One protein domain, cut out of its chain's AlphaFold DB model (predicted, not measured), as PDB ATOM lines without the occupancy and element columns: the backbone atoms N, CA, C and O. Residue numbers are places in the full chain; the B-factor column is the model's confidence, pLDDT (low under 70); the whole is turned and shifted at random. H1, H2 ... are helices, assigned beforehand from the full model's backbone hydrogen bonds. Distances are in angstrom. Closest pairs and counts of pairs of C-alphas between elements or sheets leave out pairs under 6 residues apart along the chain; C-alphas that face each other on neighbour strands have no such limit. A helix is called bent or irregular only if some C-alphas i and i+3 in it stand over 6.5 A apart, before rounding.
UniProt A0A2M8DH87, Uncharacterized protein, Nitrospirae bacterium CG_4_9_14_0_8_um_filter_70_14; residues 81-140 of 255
ATOM      1  N   ASP A  81      25.919 -16.942 -49.929       93.19
ATOM      2  CA  ASP A  81      24.522 -16.817 -50.315       93.19
ATOM      3  C   ASP A  81      24.182 -15.328 -50.498       93.19
ATOM      4  O   ASP A  81      24.440 -14.544 -49.577       93.19
ATOM      5  N   PRO A  82      23.593 -14.916 -51.635       92.00
ATOM      6  CA  PRO A  82      23.160 -13.538 -51.841       92.00
ATOM      7  C   PRO A  82      22.192 -13.022 -50.771       92.00
ATOM      8  O   PRO A  82      22.169 -11.823 -50.526       92.00
ATOM      9  N   ALA A  83      21.418 -13.886 -50.107       93.38
ATOM     10  CA  ALA A  83      20.519 -13.498 -49.019       93.38
ATOM     11  C   ALA A  83      21.245 -13.254 -47.682       93.38
ATOM     12  O   ALA A  83      20.633 -12.788 -46.719       93.38
ATOM     13  N   SER A  84      22.542 -13.564 -47.588       95.00
ATOM     14  CA  SER A  84      23.304 -13.386 -46.355       95.00
ATOM     15  C   SER A  84      23.498 -11.906 -46.025       95.00
ATOM     16  O   SER A  84      23.936 -11.142 -46.890       95.00
ATOM     17  N   PRO A  85      23.293 -11.475 -44.766       94.19
ATOM     18  CA  PRO A  85      23.633 -10.112 -44.360       94.19
ATOM     19  C   PRO A  85      25.141  -9.829 -44.456       94.19
ATOM     20  O   PRO A  85      25.562  -8.681 -44.579       94.19
ATOM     21  N   VAL A  86      25.972 -10.875 -44.422       93.62
ATOM     22  CA  VAL A  86      27.430 -10.774 -44.587       93.62
ATOM     23  C   VAL A  86      27.887 -11.141 -46.000       93.62
ATOM     24  O   VAL A  86      29.082 -11.340 -46.225       93.62
ATOM     25  N   HIS A  87      26.960 -11.221 -46.960       93.81
ATOM     26  CA  HIS A  87      27.319 -11.301 -48.370       93.81
ATOM     27  C   HIS A  87      28.103 -10.050 -48.769       93.81
ATOM     28  O   HIS A  87      27.810  -8.953 -48.297       93.81
ATOM     29  N   SER A  88      29.094 -10.192 -49.649       92.62
ATOM     30  CA  SER A  88      30.018  -9.104 -50.013       92.62
ATOM     31  C   SER A  88      29.319  -7.786 -50.389       92.62
ATOM     32  O   SER A  88      29.745  -6.722 -49.943       92.62
ATOM     33  N   THR A  89      28.207  -7.848 -51.125       93.31
ATOM     34  CA  THR A  89      27.405  -6.677 -51.522       93.31
ATOM     35  C   THR A  89      26.599  -6.058 -50.374       93.31
ATOM     36  O   THR A  89      26.269  -4.877 -50.441       93.31
ATOM     37  N   HIS A  90      26.318  -6.821 -49.314       94.81
ATOM     38  CA  HIS A  90      25.582  -6.392 -48.119       94.81
ATOM     39  C   HIS A  90      26.490  -5.970 -46.960       94.81
ATOM     40  O   HIS A  90      26.033  -5.281 -46.052       94.81
ATOM     41  N   VAL A  91      27.782  -6.322 -46.988       95.31
ATOM     42  CA  VAL A  91      28.745  -5.933 -45.942       95.31
ATOM     43  C   VAL A  91      28.696  -4.429 -45.627       95.31
ATOM     44  O   VAL A  91      28.612  -4.109 -44.441       95.31
ATOM     45  N   PRO A  92      28.698  -3.497 -46.608       96.00
ATOM     46  CA  PRO A  92      28.598  -2.070 -46.302       96.00
ATOM     47  C   PRO A  92      27.350  -1.709 -45.493       96.00
ATOM     48  O   PRO A  92      27.460  -0.991 -44.503       96.00
ATOM     49  N   GLU A  93      26.189  -2.247 -45.869       96.25
ATOM     50  CA  GLU A  93      24.925  -2.001 -45.173       96.25
ATOM     51  C   GLU A  93      24.937  -2.601 -43.761       96.25
ATOM     52  O   GLU A  93      24.565  -1.935 -42.796       96.25
ATOM     53  N   THR A  94      25.433  -3.830 -43.611       96.19
ATOM     54  CA  THR A  94      25.547  -4.492 -42.304       96.19
ATOM     55  C   THR A  94      26.434  -3.704 -41.343       96.19
ATOM     56  O   THR A  94      26.061  -3.532 -40.183       96.19
ATOM     57  N   CYS A  95      27.565  -3.167 -41.814       95.56
ATOM     58  CA  CYS A  95      28.401  -2.266 -41.018       95.56
ATOM     59  C   CYS A  95      27.689  -0.931 -40.730       95.56
ATOM     60  O   CYS A  95      27.759  -0.421 -39.609       95.56
ATOM     61  N   GLY A  96      26.982  -0.384 -41.723       96.75
ATOM     62  CA  GLY A  96      26.280   0.900 -41.661       96.75
ATOM     63  C   GLY A  96      25.154   0.970 -40.632       96.75
ATOM     64  O   GLY A  96      24.839   2.058 -40.165       96.75
ATOM     65  N   ARG A  97      24.616  -0.171 -40.182       96.31
ATOM     66  CA  ARG A  97      23.629  -0.225 -39.082       96.31
ATOM     67  C   ARG A  97      24.115   0.453 -37.797       96.31
ATOM     68  O   ARG A  97      23.294   0.957 -37.037       96.31
ATOM     69  N   CYS A  98      25.428   0.448 -37.561       95.69
ATOM     70  CA  CYS A  98      26.062   1.121 -36.424       95.69
ATOM     71  C   CYS A  98      27.072   2.196 -36.864       95.69
ATOM     72  O   CYS A  98      27.226   3.203 -36.180       95.69
ATOM     73  N   HIS A  99      27.749   1.999 -37.999       95.06
ATOM     74  CA  HIS A  99      28.737   2.922 -38.569       95.06
ATOM     75  C   HIS A  99      28.144   3.737 -39.725       95.06
ATOM     76  O   HIS A  99      28.688   3.766 -40.831       95.06
ATOM     77  N   ASP A 100      26.991   4.363 -39.478       97.81
ATOM     78  CA  ASP A 100      26.239   5.078 -40.511       97.81
ATOM     79  C   ASP A 100      27.058   6.201 -41.180       97.81
ATOM     80  O   ASP A 100      27.155   6.183 -42.406       97.81
ATOM     81  N   PRO A 101      27.765   7.102 -40.463       97.88
ATOM     82  CA  PRO A 101      28.533   8.165 -41.121       97.88
ATOM     83  C   PRO A 101      29.579   7.640 -42.116       97.88
ATOM     84  O   PRO A 101      29.762   8.203 -43.195       97.88
ATOM     85  N   GLN A 102      30.248   6.537 -41.773       97.62
ATOM     86  CA  GLN A 102      31.231   5.886 -42.637       97.62
ATOM     87  C   GLN A 102      30.554   5.202 -43.826       97.62
ATOM     88  O   GLN A 102      31.046   5.296 -44.951       97.62
ATOM     89  N   TYR A 103      29.413   4.548 -43.596       98.06
ATOM     90  CA  TYR A 103      28.605   3.941 -44.650       98.06
ATOM     91  C   TYR A 103      28.131   4.982 -45.670       98.06
ATOM     92  O   TYR A 103      28.329   4.780 -46.870       98.06
ATOM     93  N   GLN A 104      27.607   6.122 -45.211       98.31
ATOM     94  CA  GLN A 104      27.142   7.204 -46.082       98.31
ATOM     95  C   GLN A 104      28.258   7.752 -46.980       98.31
ATOM     96  O   GLN A 104      28.012   8.078 -48.142       98.31
ATOM     97  N   GLU A 105      29.497   7.828 -46.493       98.44
ATOM     98  CA  GLU A 105      30.630   8.239 -47.329       98.44
ATOM     99  C   GLU A 105      31.116   7.094 -48.239       98.44
ATOM    100  O   GLU A 105      31.420   7.328 -49.413       98.44
ATOM    101  N   PHE A 106      31.096   5.841 -47.768       98.12
ATOM    102  CA  PHE A 106      31.493   4.674 -48.562       98.12
ATOM    103  C   PHE A 106      30.596   4.445 -49.779       98.12
ATOM    104  O   PHE A 106      31.114   4.194 -50.870       98.12
ATOM    105  N   ILE A 107      29.272   4.580 -49.648       97.12
ATOM    106  CA  ILE A 107      28.347   4.363 -50.778       97.12
ATOM    107  C   ILE A 107      28.513   5.386 -51.908       97.12
ATOM    108  O   ILE A 107      28.093   5.152 -53.042       97.12
ATOM    109  N   ARG A 108      29.178   6.512 -51.631       96.69
ATOM    110  CA  ARG A 108      29.510   7.547 -52.624       96.69
ATOM    111  C   ARG A 108      30.809   7.238 -53.370       96.69
ATOM    112  O   ARG A 108      31.128   7.909 -54.356       96.69
ATOM    113  N   SER A 109      31.565   6.239 -52.916       96.75
ATOM    114  CA  SER A 109      32.862   5.881 -53.480       96.75
ATOM    115  C   SER A 109      32.757   5.131 -54.810       96.75
ATOM    116  O   SER A 109      31.761   4.480 -55.144       96.75
ATOM    117  N   ARG A 110      33.855   5.155 -55.576       94.38
ATOM    118  CA  ARG A 110      33.999   4.292 -56.758       94.38
ATOM    119  C   ARG A 110      34.032   2.809 -56.374       94.38
ATOM    120  O   ARG A 110      33.535   1.997 -57.145       94.38
ATOM    121  N   HIS A 111      34.578   2.470 -55.204       95.56
ATOM    122  CA  HIS A 111      34.615   1.098 -54.699       95.56
ATOM    123  C   HIS A 111      33.215   0.514 -54.532       95.56
ATOM    124  O   HIS A 111      32.954  -0.564 -55.057       95.56
ATOM    125  N   TYR A 112      32.297   1.256 -53.908       96.06
ATOM    126  CA  TYR A 112      30.916   0.803 -53.762       96.06
ATOM    127  C   TYR A 112      30.221   0.627 -55.115       96.06
ATOM    128  O   TYR A 112      29.561  -0.382 -55.337       96.06
ATOM    129  N   ARG A 113      30.428   1.550 -56.065       93.94
ATOM    130  CA  ARG A 113      29.871   1.409 -57.421       93.94
ATOM    131  C   ARG A 113      30.332   0.124 -58.112       93.94
ATOM    132  O   ARG A 113      29.522  -0.529 -58.755       93.94
ATOM    133  N   VAL A 114      31.616  -0.219 -57.996       93.31
ATOM    134  CA  VAL A 114      32.159  -1.463 -58.565       93.31
ATOM    135  C   VAL A 114      31.599  -2.678 -57.822       93.31
ATOM    136  O   VAL A 114      31.203  -3.641 -58.468       93.31
ATOM    137  N   LEU A 115      31.479  -2.606 -56.492       94.62
ATOM    138  CA  LEU A 115      30.932  -3.680 -55.659       94.62
ATOM    139  C   LEU A 115      29.524  -4.114 -56.081       94.62
ATOM    140  O   LEU A 115      29.235  -5.304 -56.052       94.62
ATOM    141  N   GLN A 116      28.666  -3.186 -56.515       88.88
ATOM    142  CA  GLN A 116      27.288  -3.503 -56.922       88.88
ATOM    143  C   GLN A 116      27.184  -4.440 -58.141       88.88
ATOM    144  O   GLN A 116      26.135  -5.039 -58.351       88.88
ATOM    145  N   GLY A 117      28.244  -4.566 -58.946       83.75
ATOM    146  CA  GLY A 117      28.281  -5.458 -60.112       83.75
ATOM    147  C   GLY A 117      29.378  -6.522 -60.057       83.75
ATOM    148  O   GLY A 117      29.591  -7.208 -61.052       83.75
ATOM    149  N   ALA A 118      30.096  -6.621 -58.939       82.19
ATOM    150  CA  ALA A 118      31.264  -7.478 -58.778       82.19
ATOM    151  C   ALA A 118      30.888  -8.835 -58.166       82.19
ATOM    152  O   ALA A 118      30.009  -8.910 -57.300       82.19
ATOM    153  N   ALA A 119      31.584  -9.905 -58.558       78.44
ATOM    154  CA  ALA A 119      31.503 -11.161 -57.821       78.44
ATOM    155  C   ALA A 119      32.202 -11.034 -56.446       78.44
ATOM    156  O   ALA A 119      33.026 -10.131 -56.235       78.44
ATOM    157  N   PRO A 120      31.896 -11.923 -55.479       75.12
ATOM    158  CA  PRO A 120      32.514 -11.873 -54.159       75.12
ATOM    159  C   PRO A 120      34.046 -11.849 -54.228       75.12
ATOM    160  O   PRO A 120      34.673 -12.754 -54.768       75.12
ATOM    161  N   GLY A 121      34.646 -10.811 -53.640       73.62
ATOM    162  CA  GLY A 121      36.102 -10.636 -53.579       73.62
ATOM    163  C   GLY A 121      36.718  -9.825 -54.726       73.62
ATOM    164  O   GLY A 121      37.890  -9.470 -54.630       73.62
ATOM    165  N   GLU A 122      35.952  -9.469 -55.759       81.94
ATOM    166  CA  GLU A 122      36.446  -8.654 -56.883       81.94
ATOM    167  C   GLU A 122      36.420  -7.142 -56.596       81.94
ATOM    168  O   GLU A 122      37.080  -6.358 -57.278       81.94
ATOM    169  N   ALA A 123      35.690  -6.721 -55.562       89.44
ATOM    170  CA  ALA A 123      35.623  -5.337 -55.109       89.44
ATOM    171  C   ALA A 123      35.864  -5.238 -53.595       89.44
ATOM    172  O   ALA A 123      35.442  -6.120 -52.839       89.44
ATOM    173  N   PRO A 124      36.530  -4.167 -53.123       93.31
ATOM    174  CA  PRO A 124      36.780  -3.995 -51.705       93.31
ATOM    175  C   PRO A 124      35.491  -3.654 -50.948       93.31
ATOM    176  O   PRO A 124      34.639  -2.901 -51.420       93.31
ATOM    177  N   THR A 125      35.389  -4.181 -49.734       94.56
ATOM    178  CA  THR A 125      34.347  -3.876 -48.747       94.56
ATOM    179  C   THR A 125      35.003  -3.359 -47.462       94.56
ATOM    180  O   THR A 125      36.230  -3.275 -47.372       94.56
ATOM    181  N   CYS A 126      34.210  -3.066 -46.430       94.19
ATOM    182  CA  CYS A 126      34.711  -2.662 -45.111       94.19
ATOM    183  C   CYS A 126      35.773  -3.641 -44.576       94.19
ATOM    184  O   CYS A 126      36.840  -3.239 -44.106       94.19
ATOM    185  N   VAL A 127      35.510  -4.946 -44.716       92.69
ATOM    186  CA  VAL A 127      36.361  -6.007 -44.162       92.69
ATOM    187  C   VAL A 127      37.636  -6.244 -44.973       92.69
ATOM    188  O   VAL A 127      38.549  -6.903 -44.484       92.69
ATOM    189  N   THR A 128      37.742  -5.686 -46.183       92.50
ATOM    190  CA  THR A 128      38.965  -5.752 -46.999       92.50
ATOM    191  C   THR A 128      40.124  -4.995 -46.350       92.50
ATOM    192  O   THR A 128      41.277  -5.414 -46.487       92.50
ATOM    193  N   CYS A 129      39.823  -3.903 -45.642       91.50
ATOM    194  CA  CYS A 129      40.817  -3.115 -44.914       91.50
ATOM    195  C   CYS A 129      40.738  -3.372 -43.407       91.50
ATOM    196  O   CYS A 129      41.761  -3.624 -42.791       91.50
ATOM    197  N   HIS A 130      39.537  -3.368 -42.818       91.44
ATOM    198  CA  HIS A 130      39.363  -3.484 -41.362       91.44
ATOM    199  C   HIS A 130      39.394  -4.923 -40.834       91.44
ATOM    200  O   HIS A 130      39.450  -5.118 -39.618       91.44
ATOM    201  N   GLY A 131      39.328  -5.926 -41.714       89.12
ATOM    202  CA  GLY A 131      39.072  -7.313 -41.332       89.12
ATOM    203  C   GLY A 131      37.628  -7.534 -40.864       89.12
ATOM    204  O   GLY A 131      36.897  -6.598 -40.554       89.12
ATOM    205  N   ALA A 132      37.194  -8.794 -40.807       84.69
ATOM    206  CA  ALA A 132      35.811  -9.128 -40.442       84.69
ATOM    207  C   ALA A 132      35.475  -8.825 -38.972       84.69
ATOM    208  O   ALA A 132      34.338  -8.498 -38.653       84.69
ATOM    209  N   MET A 133      36.465  -8.936 -38.083       81.44
ATOM    210  CA  MET A 133      36.282  -8.777 -36.639       81.44
ATOM    211  C   MET A 133      37.007  -7.550 -36.074       81.44
ATOM    212  O   MET A 133      36.966  -7.371 -34.872       81.44
ATOM    213  N   HIS A 134      37.651  -6.710 -36.895       74.44
ATOM    214  CA  HIS A 134      38.415  -5.527 -36.458       74.44
ATOM    215  C   HIS A 134      39.313  -5.771 -35.229       74.44
ATOM    216  O   HIS A 134      39.174  -5.147 -34.177       74.44
ATOM    217  N   THR A 135      40.212  -6.748 -35.355       74.56
ATOM    218  CA  THR A 135      41.138  -7.172 -34.291       74.56
ATOM    219  C   THR A 135      42.419  -6.348 -34.229       74.56
ATOM    220  O   THR A 135      43.236  -6.563 -33.341       74.56
ATOM    221  N   GLU A 136      42.620  -5.435 -35.176       77.62
ATOM    222  CA  GLU A 136      43.856  -4.678 -35.338       77.62
ATOM    223  C   GLU A 136      43.546  -3.198 -35.562       77.62
ATOM    224  O   GLU A 136      42.601  -2.842 -36.271       77.62
ATOM    225  N   VAL A 137      44.377  -2.339 -34.972       80.31
ATOM    226  CA  VAL A 137      44.381  -0.908 -35.275       80.31
ATOM    227  C   VAL A 137      45.090  -0.721 -36.610       80.31
ATOM    228  O   VAL A 137      46.240  -1.124 -36.772       80.31
ATOM    229  N   LEU A 138      44.398  -0.121 -37.575       88.75
ATOM    230  CA  LEU A 138      44.973   0.154 -38.886       88.75
ATOM    231  C   LEU A 138      45.982   1.301 -38.804       88.75
ATOM    232  O   LEU A 138      45.717   2.325 -38.175       88.75
ATOM    233  N   THR A 139      47.116   1.132 -39.479       92.19
ATOM    234  CA  THR A 139      48.158   2.151 -39.620       92.19
ATOM    235  C   THR A 139      48.187   2.653 -41.067       92.19
ATOM    236  O   THR A 139      47.674   1.967 -41.962       92.19
ATOM    237  N   PRO A 140      48.782   3.827 -41.344       94.44
ATOM    238  CA  PRO A 140      48.974   4.303 -42.715       94.44
ATOM    239  C   PRO A 140      49.623   3.256 -43.627       94.44
ATOM    240  O   PRO A 140      49.220   3.085 -44.780       94.44
TER     241      PRO A 140
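What this domain is: This is residues 81 to 140 of the 255 residues of an uncharacterized protein of Nitrospirae bacterium CG_4_9_14_0_8_um_filter_70_14 (UniProt A0A2M8DH87). From residue 81 the printed part runs through an unnamed stretch into four short helices joined in a loop: H1 and H2 form a helical hairpin, H3 sits off to one side, and the backbone then returns so that H4 meets H1 on a different side from H2. The unnamed ends lie far apart. The printed part has 60 residues with four named helices, in the order H1, H2, H3, H4, and no named strand; its class is all helix, though under half of the residues, 24, are in named elements. It is compact, with a radius of gyration of the C-alphas of 11.3 A and spans of 29 by 23 by 22 A.

Where its parts are: H1 is residues 91 to 96, 8.4 A long, from C-alpha 91 at (28.745, -5.933, -45.942). H2 is residues 100 to 106, 9.6 A. H3 is residues 110 to 115, 8.6 A. H4 is residues 126 to 130, 6.0 A, ending at C-alpha 130 at (39.363, -3.484, -41.362); it is neither bent nor irregular, but only just: C-alphas 126 and 129 are 6.1 A apart.

How they stand to each other: H1 and H2 touch, their closest C-alphas those of Gly 96 and Tyr 103 at 4.9 A, with a steep tilt of 43 degrees, opposite ways. H1 touches H4, closest at the C-alphas of Pro 92 and Cys 126, 6.3 A. H2 and H3 are close but not clearly touching, at the C-alphas of Phe 106 and Tyr 112, 6.5 A, and about perpendicular at 83 degrees. H1 and H3 are only just apart, closest 8.3 A. In H1, H2, H3 and H4 every O i to N i+4 pair is within hydrogen-bond range.

The domain as a whole: The C-alphas farthest apart, those of Ala 83 and Pro 140, are 34.2 A apart. The printed part has no cut and no long link. Its mean pLDDT is 91.4, and no printed residue is under 70.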